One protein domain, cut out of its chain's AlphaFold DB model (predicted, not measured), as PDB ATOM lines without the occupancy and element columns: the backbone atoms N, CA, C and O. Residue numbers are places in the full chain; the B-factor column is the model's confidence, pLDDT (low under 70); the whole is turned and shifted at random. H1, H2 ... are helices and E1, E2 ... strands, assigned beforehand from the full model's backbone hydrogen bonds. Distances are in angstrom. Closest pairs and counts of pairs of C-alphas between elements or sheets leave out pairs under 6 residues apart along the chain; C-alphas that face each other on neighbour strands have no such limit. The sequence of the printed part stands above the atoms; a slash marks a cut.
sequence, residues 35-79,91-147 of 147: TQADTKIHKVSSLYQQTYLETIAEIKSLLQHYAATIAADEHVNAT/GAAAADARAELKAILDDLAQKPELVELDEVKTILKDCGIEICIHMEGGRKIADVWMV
ATOM      1  N   THR A  35     222.951 228.321 247.770       54.22
ATOM      2  CA  THR A  35     221.557 228.764 247.991       54.22
ATOM      3  C   THR A  35     221.448 230.286 248.156       54.22
ATOM      4  O   THR A  35     220.481 230.890 247.691       54.22
ATOM      5  N   GLN A  36     222.438 230.952 248.771       57.69
ATOM      6  CA  GLN A  36     222.502 232.422 248.798       57.69
ATOM      7  C   GLN A  36     222.834 233.041 247.435       57.69
ATOM      8  O   GLN A  36     222.358 234.138 247.147       57.69
ATOM      9  N   ALA A  37     223.648 232.382 246.606       57.53
ATOM     10  CA  ALA A  37     223.916 232.834 245.246       57.53
ATOM     11  C   ALA A  37     222.660 232.694 244.371       57.53
ATOM     12  O   ALA A  37     222.228 233.686 243.791       57.53
ATOM     13  N   ASP A  38     222.005 231.531 244.375       59.56
ATOM     14  CA  ASP A  38     220.766 231.275 243.632       59.56
ATOM     15  C   ASP A  38     219.621 232.191 244.080       59.56
ATOM     16  O   ASP A  38     218.948 232.791 243.245       59.56
ATOM     17  N   THR A  39     219.429 232.414 245.388       62.84
ATOM     18  CA  THR A  39     218.410 233.380 245.849       62.84
ATOM     19  C   THR A  39     218.751 234.832 245.510       62.84
ATOM     20  O   THR A  39     217.832 235.623 245.305       62.84
ATOM     21  N   LYS A  40     220.033 235.213 245.401       61.12
ATOM     22  CA  LYS A  40     220.425 236.533 244.877       61.12
ATOM     23  C   LYS A  40     220.181 236.633 243.370       61.12
ATOM     24  O   LYS A  40     219.617 237.630 242.935       61.12
ATOM     25  N   ILE A  41     220.532 235.606 242.597       63.19
ATOM     26  CA  ILE A  41     220.308 235.543 241.144       63.19
ATOM     27  C   ILE A  41     218.806 235.584 240.832       63.19
ATOM     28  O   ILE A  41     218.380 236.405 240.024       63.19
ATOM     29  N   HIS A  42     217.979 234.798 241.528       60.19
ATOM     30  CA  HIS A  42     216.522 234.846 241.384       60.19
ATOM     31  C   HIS A  42     215.926 236.200 241.783       60.19
ATOM     32  O   HIS A  42     215.049 236.690 241.079       60.19
ATOM     33  N   LYS A  43     216.409 236.842 242.858       61.41
ATOM     34  CA  LYS A  43     215.958 238.197 243.225       61.41
ATOM     35  C   LYS A  43     216.319 239.233 242.166       61.41
ATOM     36  O   LYS A  43     215.471 240.047 241.826       61.41
ATOM     37  N   VAL A  44     217.537 239.188 241.625       65.56
ATOM     38  CA  VAL A  44     217.970 240.082 240.541       65.56
ATOM     39  C   VAL A  44     217.138 239.840 239.276       65.56
ATOM     40  O   VAL A  44     216.640 240.798 238.698       65.56
ATOM     41  N   SER A  45     216.902 238.581 238.898       66.31
ATOM     42  CA  SER A  45     216.033 238.217 237.767       66.31
ATOM     43  C   SER A  45     214.589 238.709 237.956       66.31
ATOM     44  O   SER A  45     214.016 239.317 237.057       66.31
ATOM     45  N   SER A  46     214.027 238.538 239.158       73.88
ATOM     46  CA  SER A  46     212.689 239.027 239.513       73.88
ATOM     47  C   SER A  46     212.591 240.553 239.481       73.88
ATOM     48  O   SER A  46     211.565 241.072 239.056       73.88
ATOM     49  N   LEU A  47     213.637 241.268 239.910       74.56
ATOM     50  CA  LEU A  47     213.720 242.729 239.816       74.56
ATOM     51  C   LEU A  47     213.749 243.184 238.354       74.56
ATOM     52  O   LEU A  47     212.945 244.029 237.981       74.56
ATOM     53  N   TYR A  48     214.593 242.579 237.509       73.00
ATOM     54  CA  TYR A  48     214.607 242.876 236.073       73.00
ATOM     55  C   TYR A  48     213.245 242.627 235.415       73.00
ATOM     56  O   TYR A  48     212.776 243.468 234.652       73.00
ATOM     57  N   GLN A  49     212.589 241.507 235.732       76.38
ATOM     58  CA  GLN A  49     211.276 241.179 235.181       76.38
ATOM     59  C   GLN A  49     210.181 242.145 235.662       76.38
ATOM     60  O   GLN A  49     209.332 242.540 234.869       76.38
ATOM     61  N   GLN A  50     210.211 242.557 236.934       81.50
ATOM     62  CA  GLN A  50     209.266 243.535 237.472       81.50
ATOM     63  C   GLN A  50     209.464 244.916 236.835       81.50
ATOM     64  O   GLN A  50     208.511 245.468 236.295       81.50
ATOM     65  N   THR A  51     210.696 245.438 236.812       82.25
ATOM     66  CA  THR A  51     211.001 246.739 236.196       82.25
ATOM     67  C   THR A  51     210.663 246.753 234.704       82.25
ATOM     68  O   THR A  51     210.174 247.761 234.204       82.25
ATOM     69  N   TYR A  52     210.851 245.640 233.986       77.94
ATOM     70  CA  TYR A  52     210.436 245.512 232.585       77.94
ATOM     71  C   TYR A  52     208.912 245.647 232.414       77.94
ATOM     72  O   TYR A  52     208.454 246.414 231.568       77.94
ATOM     73  N   LEU A  53     208.114 244.968 233.248       81.75
ATOM     74  CA  LEU A  53     206.648 245.068 233.212       81.75
ATOM     75  C   LEU A  53     206.138 246.462 233.613       81.75
ATOM     76  O   LEU A  53     205.213 246.971 232.981       81.75
ATOM     77  N   GLU A  54     206.752 247.088 234.619       85.25
ATOM     78  CA  GLU A  54     206.468 248.474 235.021       85.25
ATOM     79  C   GLU A  54     206.778 249.451 233.871       85.25
ATOM     80  O   GLU A  54     205.917 250.246 233.499       85.25
ATOM     81  N   THR A  55     207.936 249.305 233.213       83.00
ATOM     82  CA  THR A  55     208.323 250.113 232.037       83.00
ATOM     83  C   THR A  55     207.307 249.985 230.895       83.00
ATOM     84  O   THR A  55     206.911 250.988 230.302       83.00
ATOM     85  N   ILE A  56     206.831 248.769 230.594       81.69
ATOM     86  CA  ILE A  56     205.786 248.557 229.579       81.69
ATOM     87  C   ILE A  56     204.483 249.263 229.973       81.69
ATOM     88  O   ILE A  56     203.850 249.890 229.124       81.69
ATOM     89  N   ALA A  57     204.066 249.170 231.238       83.00
ATOM     90  CA  ALA A  57     202.845 249.817 231.710       83.00
ATOM     91  C   ALA A  57     202.929 251.352 231.608       83.00
ATOM     92  O   ALA A  57     201.966 251.987 231.172       83.00
ATOM     93  N   GLU A  58     204.084 251.941 231.929       85.75
ATOM     94  CA  GLU A  58     204.342 253.376 231.759       85.75
ATOM     95  C   GLU A  58     204.288 253.800 230.285       85.75
ATOM     96  O   GLU A  58     203.581 254.754 229.959       85.75
ATOM     97  N   ILE A  59     204.938 253.058 229.378       82.12
ATOM     98  CA  ILE A  59     204.877 253.322 227.928       82.12
ATOM     99  C   ILE A  59     203.425 253.272 227.429       82.12
ATOM    100  O   ILE A  59     202.984 254.173 226.718       82.12
ATOM    101  N   LYS A  60     202.650 252.256 227.831       81.81
ATOM    102  CA  LYS A  60     201.231 252.120 227.453       81.81
ATOM    103  C   LYS A  60     200.383 253.295 227.961       81.81
ATOM    104  O   LYS A  60     199.582 253.832 227.199       81.81
ATOM    105  N   SER A  61     200.596 253.733 229.204       84.44
ATOM    106  CA  SER A  61     199.921 254.902 229.789       84.44
ATOM    107  C   SER A  61     200.276 256.209 229.062       84.44
ATOM    108  O   SER A  61     199.406 257.034 228.784       84.44
ATOM    109  N   LEU A  62     201.546 256.377 228.679       86.75
ATOM    110  CA  LEU A  62     202.024 257.549 227.944       86.75
ATOM    111  C   LEU A  62     201.403 257.638 226.539       86.75
ATOM    112  O   LEU A  62     200.928 258.700 226.138       86.75
ATOM    113  N   LEU A  63     201.335 256.511 225.822       83.75
ATOM    114  CA  LEU A  63     200.665 256.411 224.520       83.75
ATOM    115  C   LEU A  63     199.176 256.792 224.619       83.75
ATOM    116  O   LEU A  63     198.692 257.579 223.807       83.75
ATOM    117  N   GLN A  64     198.469 256.300 225.644       82.69
ATOM    118  CA  GLN A  64     197.071 256.662 225.915       82.69
ATOM    119  C   GLN A  64     196.898 258.154 226.232       82.69
ATOM    120  O   GLN A  64     195.931 258.766 225.781       82.69
ATOM    121  N   HIS A  65     197.826 258.762 226.977       87.38
ATOM    122  CA  HIS A  65     197.765 260.183 227.315       87.38
ATOM    123  C   HIS A  65     197.881 261.086 226.078       87.38
ATOM    124  O   HIS A  65     197.060 261.991 225.893       87.38
ATOM    125  N   TYR A  66     198.855 260.821 225.200       83.19
ATOM    126  CA  TYR A  66     198.963 261.553 223.936       83.19
ATOM    127  C   TYR A  66     197.750 261.300 223.042       83.19
ATOM    128  O   TYR A  66     197.176 262.254 222.521       83.19
ATOM    129  N   ALA A  67     197.288 260.050 222.936       80.94
ATOM    130  CA  ALA A  67     196.113 259.716 222.138       80.94
ATOM    131  C   ALA A  67     194.848 260.458 222.601       80.94
ATOM    132  O   ALA A  67     194.164 261.079 221.789       80.94
ATOM    133  N   ALA A  68     194.582 260.490 223.910       81.25
ATOM    134  CA  ALA A  68     193.462 261.232 224.488       81.25
ATOM    135  C   ALA A  68     193.578 262.753 224.276       81.25
ATOM    136  O   ALA A  68     192.569 263.424 224.062       81.25
ATOM    137  N   THR A  69     194.797 263.302 224.297       83.12
ATOM    138  CA  THR A  69     195.051 264.729 224.029       83.12
ATOM    139  C   THR A  69     194.729 265.090 222.577       83.12
ATOM    140  O   THR A  69     194.105 266.117 222.314       83.12
ATOM    141  N   ILE A  70     195.094 264.217 221.633       80.62
ATOM    142  CA  ILE A  70     194.799 264.382 220.203       80.62
ATOM    143  C   ILE A  70     193.285 264.227 219.945       80.62
ATOM    144  O   ILE A  70     192.694 265.071 219.269       80.62
ATOM    145  N   ALA A  71     192.644 263.216 220.547       76.06
ATOM    146  CA  ALA A  71     191.192 262.990 220.502       76.06
ATOM    147  C   ALA A  71     190.378 264.185 221.029       76.06
ATOM    148  O   ALA A  71     189.358 264.558 220.444       76.06
ATOM    149  N   ALA A  72     190.841 264.820 222.109       77.75
ATOM    150  CA  ALA A  72     190.179 265.984 222.685       77.75
ATOM    151  C   ALA A  72     190.178 267.199 221.739       77.75
ATOM    152  O   ALA A  72     189.153 267.875 221.635       77.75
ATOM    153  N   ASP A  73     191.275 267.472 221.023       77.38
ATOM    154  CA  ASP A  73     191.338 268.599 220.077       77.38
ATOM    155  C   ASP A  73     190.474 268.374 218.829       77.38
ATOM    156  O   ASP A  73     189.772 269.293 218.407       77.38
ATOM    157  N   GLU A  74     190.425 267.156 218.274       70.38
ATOM    158  CA  GLU A  74     189.501 266.873 217.163       70.38
ATOM    159  C   GLU A  74     188.032 266.939 217.598       70.38
ATOM    160  O   GLU A  74     187.219 267.515 216.874       70.38
ATOM    161  N   HIS A  75     187.682 266.473 218.804       65.50
ATOM    162  CA  HIS A  75     186.331 266.664 219.344       65.50
ATOM    163  C   HIS A  75     185.992 268.157 219.515       65.50
ATOM    164  O   HIS A  75     184.883 268.593 219.188       65.50
ATOM    165  N   VAL A  76     186.941 268.969 219.995       64.38
ATOM    166  CA  VAL A  76     186.780 270.428 220.112       64.38
ATOM    167  C   VAL A  76     186.622 271.080 218.734       64.38
ATOM    168  O   VAL A  76     185.697 271.870 218.558       64.38
ATOM    169  N   ASN A  77     187.423 270.715 217.730       60.28
ATOM    170  CA  ASN A  77     187.281 271.224 216.360       60.28
ATOM    171  C   ASN A  77     185.945 270.815 215.716       60.28
ATOM    172  O   ASN A  77     185.267 271.659 215.126       60.28
ATOM    173  N   ALA A  78     185.520 269.558 215.876       60.28
ATOM    174  CA  ALA A  78     184.233 269.073 215.380       60.28
ATOM    175  C   ALA A  78     183.048 269.823 216.019       60.28
ATOM    176  O   ALA A  78     182.080 270.155 215.333       60.28
ATOM    177  N   THR A  79     183.145 270.147 217.314       59.41
ATOM    178  CA  THR A  79     182.114 270.898 218.051       59.41
ATOM    179  C   THR A  79     182.115 272.389 217.680       59.41
ATOM    180  O   THR A  79     181.061 272.968 217.412       59.41
ATOM    181  N   GLY A  91     195.031 273.439 219.121       60.44
ATOM    182  CA  GLY A  91     195.713 272.808 217.985       60.44
ATOM    183  C   GLY A  91     197.242 272.745 218.107       60.44
ATOM    184  O   GLY A  91     197.858 271.854 217.532       60.44
ATOM    185  N   ALA A  92     197.867 273.642 218.883       68.56
ATOM    186  CA  ALA A  92     199.303 273.572 219.170       68.56
ATOM    187  C   ALA A  92     199.633 272.365 220.065       68.56
ATOM    188  O   ALA A  92     200.468 271.545 219.702       68.56
ATOM    189  N   ALA A  93     198.897 272.191 221.168       74.06
ATOM    190  CA  ALA A  93     199.082 271.056 222.073       74.06
ATOM    191  C   ALA A  93     198.797 269.706 221.390       74.06
ATOM    192  O   ALA A  93     199.476 268.720 221.667       74.06
ATOM    193  N   ALA A  94     197.831 269.654 220.467       74.81
ATOM    194  CA  ALA A  94     197.556 268.455 219.676       74.81
ATOM    195  C   ALA A  94     198.627 268.177 218.606       74.81
ATOM    196  O   ALA A  94     198.943 267.015 218.353       74.81
ATOM    197  N   ALA A  95     199.207 269.213 217.990       76.81
ATOM    198  CA  ALA A  95     200.333 269.061 217.067       76.81
ATOM    199  C   ALA A  95     201.593 268.563 217.794       76.81
ATOM    200  O   ALA A  95     202.217 267.606 217.333       76.81
ATOM    201  N   ASP A  96     201.905 269.140 218.957       83.06
ATOM    202  CA  ASP A  96     203.003 268.695 219.821       83.06
ATOM    203  C   ASP A  96     202.771 267.244 220.284       83.06
ATOM    204  O   ASP A  96     203.653 266.400 220.142       83.06
ATOM    205  N   ALA A  97     201.553 266.898 220.722       82.81
ATOM    206  CA  ALA A  97     201.192 265.527 221.091       82.81
ATOM    207  C   ALA A  97     201.340 264.523 219.931       82.81
ATOM    208  O   ALA A  97     201.790 263.400 220.158       82.81
ATOM    209  N   ARG A  98     201.014 264.903 218.683       81.38
ATOM    210  CA  ARG A  98     201.264 264.059 217.496       81.38
ATOM    211  C   ARG A  98     202.759 263.891 217.216       81.38
ATOM    212  O   ARG A  98     203.170 262.798 216.830       81.38
ATOM    213  N   ALA A  99     203.561 264.938 217.402       84.00
ATOM    214  CA  ALA A  99     205.008 264.887 217.203       84.00
ATOM    215  C   ALA A  99     205.699 263.991 218.247       84.00
ATOM    216  O   ALA A  99     206.481 263.118 217.872       84.00
ATOM    217  N   GLU A 100     205.352 264.142 219.528       85.94
ATOM    218  CA  GLU A 100     205.848 263.289 220.618       85.94
ATOM    219  C   GLU A 100     205.400 261.830 220.438       85.94
ATOM    220  O   GLU A 100     206.217 260.912 220.518       85.94
ATOM    221  N   LEU A 101     204.126 261.594 220.094       85.88
ATOM    222  CA  LEU A 101     203.619 260.249 219.803       85.88
ATOM    223  C   LEU A 101     204.371 259.600 218.629       85.88
ATOM    224  O   LEU A 101     204.765 258.439 218.733       85.88
ATOM    225  N   LYS A 102     204.640 260.340 217.542       84.56
ATOM    226  CA  LYS A 102     205.463 259.853 216.420       84.56
ATOM    227  C   LYS A 102     206.888 259.514 216.871       84.56
ATOM    228  O   LYS A 102     207.371 258.433 216.551       84.56
ATOM    229  N   ALA A 103     207.533 260.376 217.658       86.81
ATOM    230  CA  ALA A 103     208.891 260.142 218.157       86.81
ATOM    231  C   ALA A 103     208.990 258.892 219.054       86.81
ATOM    232  O   ALA A 103     209.923 258.099 218.910       86.81
ATOM    233  N   ILE A 104     208.005 258.674 219.933       86.44
ATOM    234  CA  ILE A 104     207.913 257.472 220.777       86.44
ATOM    235  C   ILE A 104     207.714 256.221 219.912       86.44
ATOM    236  O   ILE A 104     208.380 255.210 220.126       86.44
ATOM    237  N   LEU A 105     206.831 256.278 218.913       85.75
ATOM    238  CA  LEU A 105     206.584 255.154 218.008       85.75
ATOM    239  C   LEU A 105     207.800 254.821 217.127       85.75
ATOM    240  O   LEU A 105     208.075 253.640 216.917       85.75
ATOM    241  N   ASP A 106     208.554 255.821 216.666       84.62
ATOM    242  CA  ASP A 106     209.801 255.637 215.910       84.62
ATOM    243  C   ASP A 106     210.903 254.973 216.761       84.62
ATOM    244  O   ASP A 106     211.664 254.138 216.259       84.62
ATOM    245  N   ASP A 107     210.986 255.310 218.054       85.88
ATOM    246  CA  ASP A 107     211.920 254.698 219.010       85.88
ATOM    247  C   ASP A 107     211.511 253.258 219.374       85.88
ATOM    248  O   ASP A 107     212.337 252.342 219.311       85.88
ATOM    249  N   LEU A 108     210.222 253.016 219.645       83.44
ATOM    250  CA  LEU A 108     209.677 251.671 219.883       83.44
ATOM    251  C   LEU A 108     209.803 250.770 218.648       83.44
ATOM    252  O   LEU A 108     210.130 249.591 218.769       83.44
ATOM    253  N   ALA A 109     209.621 251.309 217.441       81.50
ATOM    254  CA  ALA A 109     209.821 250.553 216.210       81.50
ATOM    255  C   ALA A 109     211.273 250.056 216.071       81.50
ATOM    256  O   ALA A 109     211.503 248.962 215.538       81.50
ATOM    257  N   GLN A 110     212.249 250.824 216.563       80.88
ATOM    258  CA  GLN A 110     213.663 250.439 216.602       80.88
ATOM    259  C   GLN A 110     213.994 249.438 217.722       80.88
ATOM    260  O   GLN A 110     214.994 248.733 217.591       80.88
ATOM    261  N   LYS A 111     213.146 249.326 218.754       82.19
ATOM    262  CA  LYS A 111     213.316 248.462 219.940       82.19
ATOM    263  C   LYS A 111     212.174 247.435 220.073       82.19
ATOM    264  O   LYS A 111     211.399 247.491 221.033       82.19
ATOM    265  N   PRO A 112     212.026 246.493 219.115       72.06
ATOM    266  CA  PRO A 112     210.955 245.490 219.131       72.06
ATOM    267  C   PRO A 112     210.987 244.561 220.359       72.06
ATOM    268  O   PRO A 112     210.021 243.849 220.605       72.06
ATOM    269  N   GLU A 113     212.084 244.550 221.116       76.69
ATOM    270  CA  GLU A 113     212.247 243.823 222.374       76.69
ATOM    271  C   GLU A 113     211.598 244.488 223.599       76.69
ATOM    272  O   GLU A 113     211.565 243.858 224.651       76.69
ATOM    273  N   LEU A 114     211.126 245.740 223.499       69.88
ATOM    274  CA  LEU A 114     210.481 246.449 224.615       69.88
ATOM    275  C   LEU A 114     208.956 246.322 224.608       69.88
ATOM    276  O   LEU A 114     208.360 246.108 225.659       69.88
ATOM    277  N   VAL A 115     208.315 246.489 223.448       69.94
ATOM    278  CA  VAL A 115     206.852 246.415 223.309       69.94
ATOM    279  C   VAL A 115     206.496 245.820 221.951       69.94
ATOM    280  O   VAL A 115     207.004 246.259 220.918       69.94
ATOM    281  N   GLU A 116     205.574 244.858 221.932       76.81
ATOM    282  CA  GLU A 116     205.017 244.349 220.681       76.81
ATOM    283  C   GLU A 116     204.143 245.421 220.013       76.81
ATOM    284  O   GLU A 116     203.153 245.901 220.569       76.81
ATOM    285  N   LEU A 117     204.499 245.793 218.782       74.12
ATOM    286  CA  LEU A 117     203.830 246.864 218.035       74.12
ATOM    287  C   LEU A 117     202.336 246.603 217.780       74.12
ATOM    288  O   LEU A 117     201.588 247.550 217.552       74.12
ATOM    289  N   ASP A 118     201.884 245.350 217.831       77.69
ATOM    290  CA  ASP A 118     200.470 245.002 217.677       77.69
ATOM    291  C   ASP A 118     199.644 245.284 218.950       77.69
ATOM    292  O   ASP A 118     198.478 245.678 218.849       77.69
ATOM    293  N   GLU A 119     200.252 245.229 220.143       77.00
ATOM    294  CA  GLU A 119     199.625 245.765 221.359       77.00
ATOM    295  C   GLU A 119     199.502 247.294 221.279       77.00
ATOM    296  O   GLU A 119     198.454 247.849 221.605       77.00
ATOM    297  N   VAL A 120     200.546 247.977 220.789       79.62
ATOM    298  CA  VAL A 120     200.553 249.441 220.609       79.62
ATOM    299  C   VAL A 120     199.465 249.890 219.631       79.62
ATOM    300  O   VAL A 120     198.707 250.808 219.942       79.62
ATOM    301  N   LYS A 121     199.328 249.208 218.484       81.31
ATOM    302  CA  LYS A 121     198.227 249.435 217.530       81.31
ATOM    303  C   LYS A 121     196.862 249.294 218.191       81.31
ATOM    304  O   LYS A 121     195.982 250.098 217.917       81.31
ATOM    305  N   THR A 122     196.683 248.282 219.040       81.75
ATOM    306  CA  THR A 122     195.403 248.031 219.720       81.75
ATOM    307  C   THR A 122     195.054 249.185 220.661       81.75
ATOM    308  O   THR A 122     193.972 249.751 220.557       81.75
ATOM    309  N   ILE A 123     196.010 249.609 221.496       79.50
ATOM    310  CA  ILE A 123     195.838 250.715 222.451       79.50
ATOM    311  C   ILE A 123     195.495 252.034 221.750       79.50
ATOM    312  O   ILE A 123     194.622 252.763 222.206       79.50
ATOM    313  N   LEU A 124     196.177 252.347 220.646       81.88
ATOM    314  CA  LEU A 124     195.926 253.576 219.893       81.88
ATOM    315  C   LEU A 124     194.600 253.512 219.123       81.88
ATOM    316  O   LEU A 124     193.864 254.500 219.091       81.88
ATOM    317  N   LYS A 125     194.236 252.337 218.597       83.50
ATOM    318  CA  LYS A 125     192.959 252.114 217.912       83.50
ATOM    319  C   LYS A 125     191.752 252.282 218.837       83.50
ATOM    320  O   LYS A 125     190.752 252.849 218.405       83.50
ATOM    321  N   ASP A 126     191.854 251.866 220.099       77.69
ATOM    322  CA  ASP A 126     190.819 252.116 221.116       77.69
ATOM    323  C   ASP A 126     190.601 253.624 221.377       77.69
ATOM    324  O   ASP A 126     189.538 254.031 221.845       77.69
ATOM    325  N   CYS A 127     191.579 254.469 221.030       73.06
ATOM    326  CA  CYS A 127     191.496 255.930 221.071       73.06
ATOM    327  C   CYS A 127     191.165 256.583 219.711       73.06
ATOM    328  O   CYS A 127     191.249 257.805 219.604       73.06
ATOM    329  N   GLY A 128     190.815 255.808 218.677       77.25
ATOM    330  CA  GLY A 128     190.532 256.323 217.327       77.25
ATOM    331  C   GLY A 128     191.774 256.673 216.497       77.25
ATOM    332  O   GLY A 128     191.654 257.312 215.456       77.25
ATOM    333  N   ILE A 129     192.969 256.259 216.935       78.69
ATOM    334  CA  ILE A 129     194.236 256.529 216.249       78.69
ATOM    335  C   ILE A 129     194.699 255.293 215.481       78.69
ATOM    336  O   ILE A 129     194.946 254.232 216.057       78.69
ATOM    337  N   GLU A 130     194.888 255.448 214.175       81.12
ATOM    338  CA  GLU A 130     195.571 254.468 213.341       81.12
ATOM    339  C   GLU A 130     197.051 254.823 213.182       81.12
ATOM    340  O   GLU A 130     197.444 255.988 213.069       81.12
ATOM    341  N   ILE A 131     197.879 253.776 213.172       81.00
ATOM    342  CA  ILE A 131     199.319 253.887 212.968       81.00
ATOM    343  C   ILE A 131     199.810 252.899 211.912       81.00
ATOM    344  O   ILE A 131     199.454 251.717 211.921       81.00
ATOM    345  N   CYS A 132     200.692 253.364 211.032       82.50
ATOM    346  CA  CYS A 132     201.395 252.515 210.074       82.50
ATOM    347  C   CYS A 132     202.899 252.706 210.207       82.50
ATOM    348  O   CYS A 132     203.397 253.826 210.174       82.50
ATOM    349  N   ILE A 133     203.622 251.596 210.343       81.94
ATOM    350  CA  ILE A 133     205.078 251.595 210.442       81.94
ATOM    351  C   ILE A 133     205.631 251.057 209.132       81.94
ATOM    352  O   ILE A 133     205.410 249.894 208.785       81.94
ATOM    353  N   HIS A 134     206.361 251.905 208.419       81.75
ATOM    354  CA  HIS A 134     206.974 251.588 207.137       81.75
ATOM    355  C   HIS A 134     208.488 251.851 207.182       81.75
ATOM    356  O   HIS A 134     209.014 252.352 208.174       81.75
ATOM    357  N   MET A 135     209.212 251.445 206.137       83.25
ATOM    358  CA  MET A 135     210.659 251.662 206.030       83.25
ATOM    359  C   MET A 135     210.955 252.808 205.063       83.25
ATOM    360  O   MET A 135     210.677 252.684 203.872       83.25
ATOM    361  N   GLU A 136     211.590 253.871 205.553       83.06
ATOM    362  CA  GLU A 136     212.062 255.002 204.750       83.06
ATOM    363  C   GLU A 136     213.553 255.244 205.026       83.06
ATOM    364  O   GLU A 136     214.003 255.260 206.174       83.06
ATOM    365  N   GLY A 137     214.374 255.366 203.977       80.25
ATOM    366  CA  GLY A 137     215.814 255.639 204.122       80.25
ATOM    367  C   GLY A 137     216.608 254.616 204.957       80.25
ATOM    368  O   GLY A 137     217.689 254.935 205.447       80.25
ATOM    369  N   GLY A 138     216.079 253.399 205.148       80.31
ATOM    370  CA  GLY A 138     216.671 252.366 206.008       80.31
ATOM    371  C   GLY A 138     216.324 252.481 207.499       80.31
ATOM    372  O   GLY A 138     216.876 251.725 208.298       80.31
ATOM    373  N   ARG A 139     215.417 253.385 207.884       80.19
ATOM    374  CA  ARG A 139     214.834 253.470 209.231       80.19
ATOM    375  C   ARG A 139     213.361 253.085 209.180       80.19
ATOM    376  O   ARG A 139     212.708 253.265 208.154       80.19
ATOM    377  N   LYS A 140     212.836 252.581 210.295       77.75
ATOM    378  CA  LYS A 140     211.387 252.471 210.477       77.75
ATOM    379  C   LYS A 140     210.843 253.848 210.842       77.75
ATOM    380  O   LYS A 140     211.443 254.510 211.686       77.75
ATOM    381  N   ILE A 141     209.739 254.234 210.216       78.50
ATOM    382  CA  ILE A 141     208.999 255.464 210.497       78.50
ATOM    383  C   ILE A 141     207.538 255.094 210.746       78.50
ATOM    384  O   ILE A 141     206.950 254.327 209.980       78.50
ATOM    385  N   ALA A 142     206.967 255.624 211.822       81.38
ATOM    386  CA  ALA A 142     205.574 255.489 212.207       81.38
ATOM    387  C   ALA A 142     204.775 256.711 211.747       81.38
ATOM    388  O   ALA A 142     205.028 257.827 212.191       81.38
ATOM    389  N   ASP A 143     203.788 256.528 210.881       81.25
ATOM    390  CA  ASP A 143     202.800 257.562 210.580       81.25
ATOM    391  C   ASP A 143     201.566 257.386 211.455       81.25
ATOM    392  O   ASP A 143     201.180 256.261 211.771       81.25
ATOM    393  N   VAL A 144     200.982 258.516 211.858       79.38
ATOM    394  CA  VAL A 144     199.906 258.606 212.849       79.38
ATOM    395  C   VAL A 144     198.776 259.450 212.270       79.38
ATOM    396  O   VAL A 144     198.983 260.619 211.932       79.38
ATOM    397  N   TRP A 145     197.575 258.885 212.187       78.75
ATOM    398  CA  TRP A 145     196.357 259.595 211.791       78.75
ATOM    399  C   TRP A 145     195.174 259.175 212.666       78.75
ATOM    400  O   TRP A 145     195.260 258.211 213.421       78.75
ATOM    401  N   MET A 146     194.079 259.932 212.598       72.88
ATOM    402  CA  MET A 146     192.826 259.596 213.284       72.88
ATOM    403  C   MET A 146     191.781 259.117 212.273       72.88
ATOM    404  O   MET A 146     191.919 259.395 211.076       72.88
ATOM    405  N   VAL A 147     190.797 258.357 212.760       69.88
ATOM    406  CA  VAL A 147     189.772 257.646 211.972       69.88
ATOM    407  C   VAL A 147     188.365 258.035 212.416       69.88
ATOM    408  O   VAL A 147     188.117 258.002 213.641       69.88
TER     409      VAL A 147
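What this domain is: This is residues 35 to 79 and 91 to 147 of the 147 residues of an uncharacterized protein of Talaromyces stipitatus (strain ATCC 10500 / CBS 375.48 / QM 6759 / NRRL 1006) (UniProt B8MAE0). A long helix, H1, sends its residues 35 to 51 out as a free arm, while its later part packs on two shorter helices, H2 and H3. A hairpin of two strands, E1 and E2, covers the other side of this helix pair, with H2 mainly over E2 and H3 mainly over E1. The printed part has 102 residues, mostly helix, in the order H1, H2, H3, E1, E2; the sheet E1 - E2 is antiparallel. The whole is loose, with a radius of gyration of the C-alphas of 17.3 A, and elongated, spanning 64 by 34 by 21 A.

How they stand to each other: H1, residues 35 to 79, touches H2, residues 91 to 110, with its residues 63 to 73 alone; the closest C-alphas, of Ile 70 and Ala 94, are 4.9 A apart. They run opposite ways at a shallow tilt of 34 degrees, only just short of steep. H1 touches H3, residues 117 to 125, with its residues 60 to 67 alone, closest at the C-alphas of Ala 67 and Leu 124, 6.5 A. H2 and H3 are close but not clearly touching, at a shallow tilt of 18 degrees, opposite ways. E1, residues 129 to 136, and E2, residues 139 to 146, form a hairpin at 156 degrees, with N 132 and O 143 within hydrogen-bond range at 3.0 A. The closest C-alphas of H2 and E2, Asp 106 and Ile 141, are 5.5 A apart; H3 and E2 are apart. In H1, H2 and H3 every O i to N i+4 pair is within hydrogen-bond range.

Where its parts are: H1 measures 65.0 A from C-alpha 35 at (221.557, 228.764, 247.991) to C-alpha 79, H2 28.7 A, H3 12.1 A, E1 21.3 A, and E2 23.2 A, ending at C-alpha 146 at (192.826, 259.596, 213.284).

The domain as a whole: Residues 80 to 90 are not printed, and C-alphas 79 and 91 are 13.7 A apart across this cut. Of the links printed whole, none is long. In this predicted model pLDDT is under 70 at residues 35 to 45, 75 to 79, 91 to 92, 114 to 115 and 147.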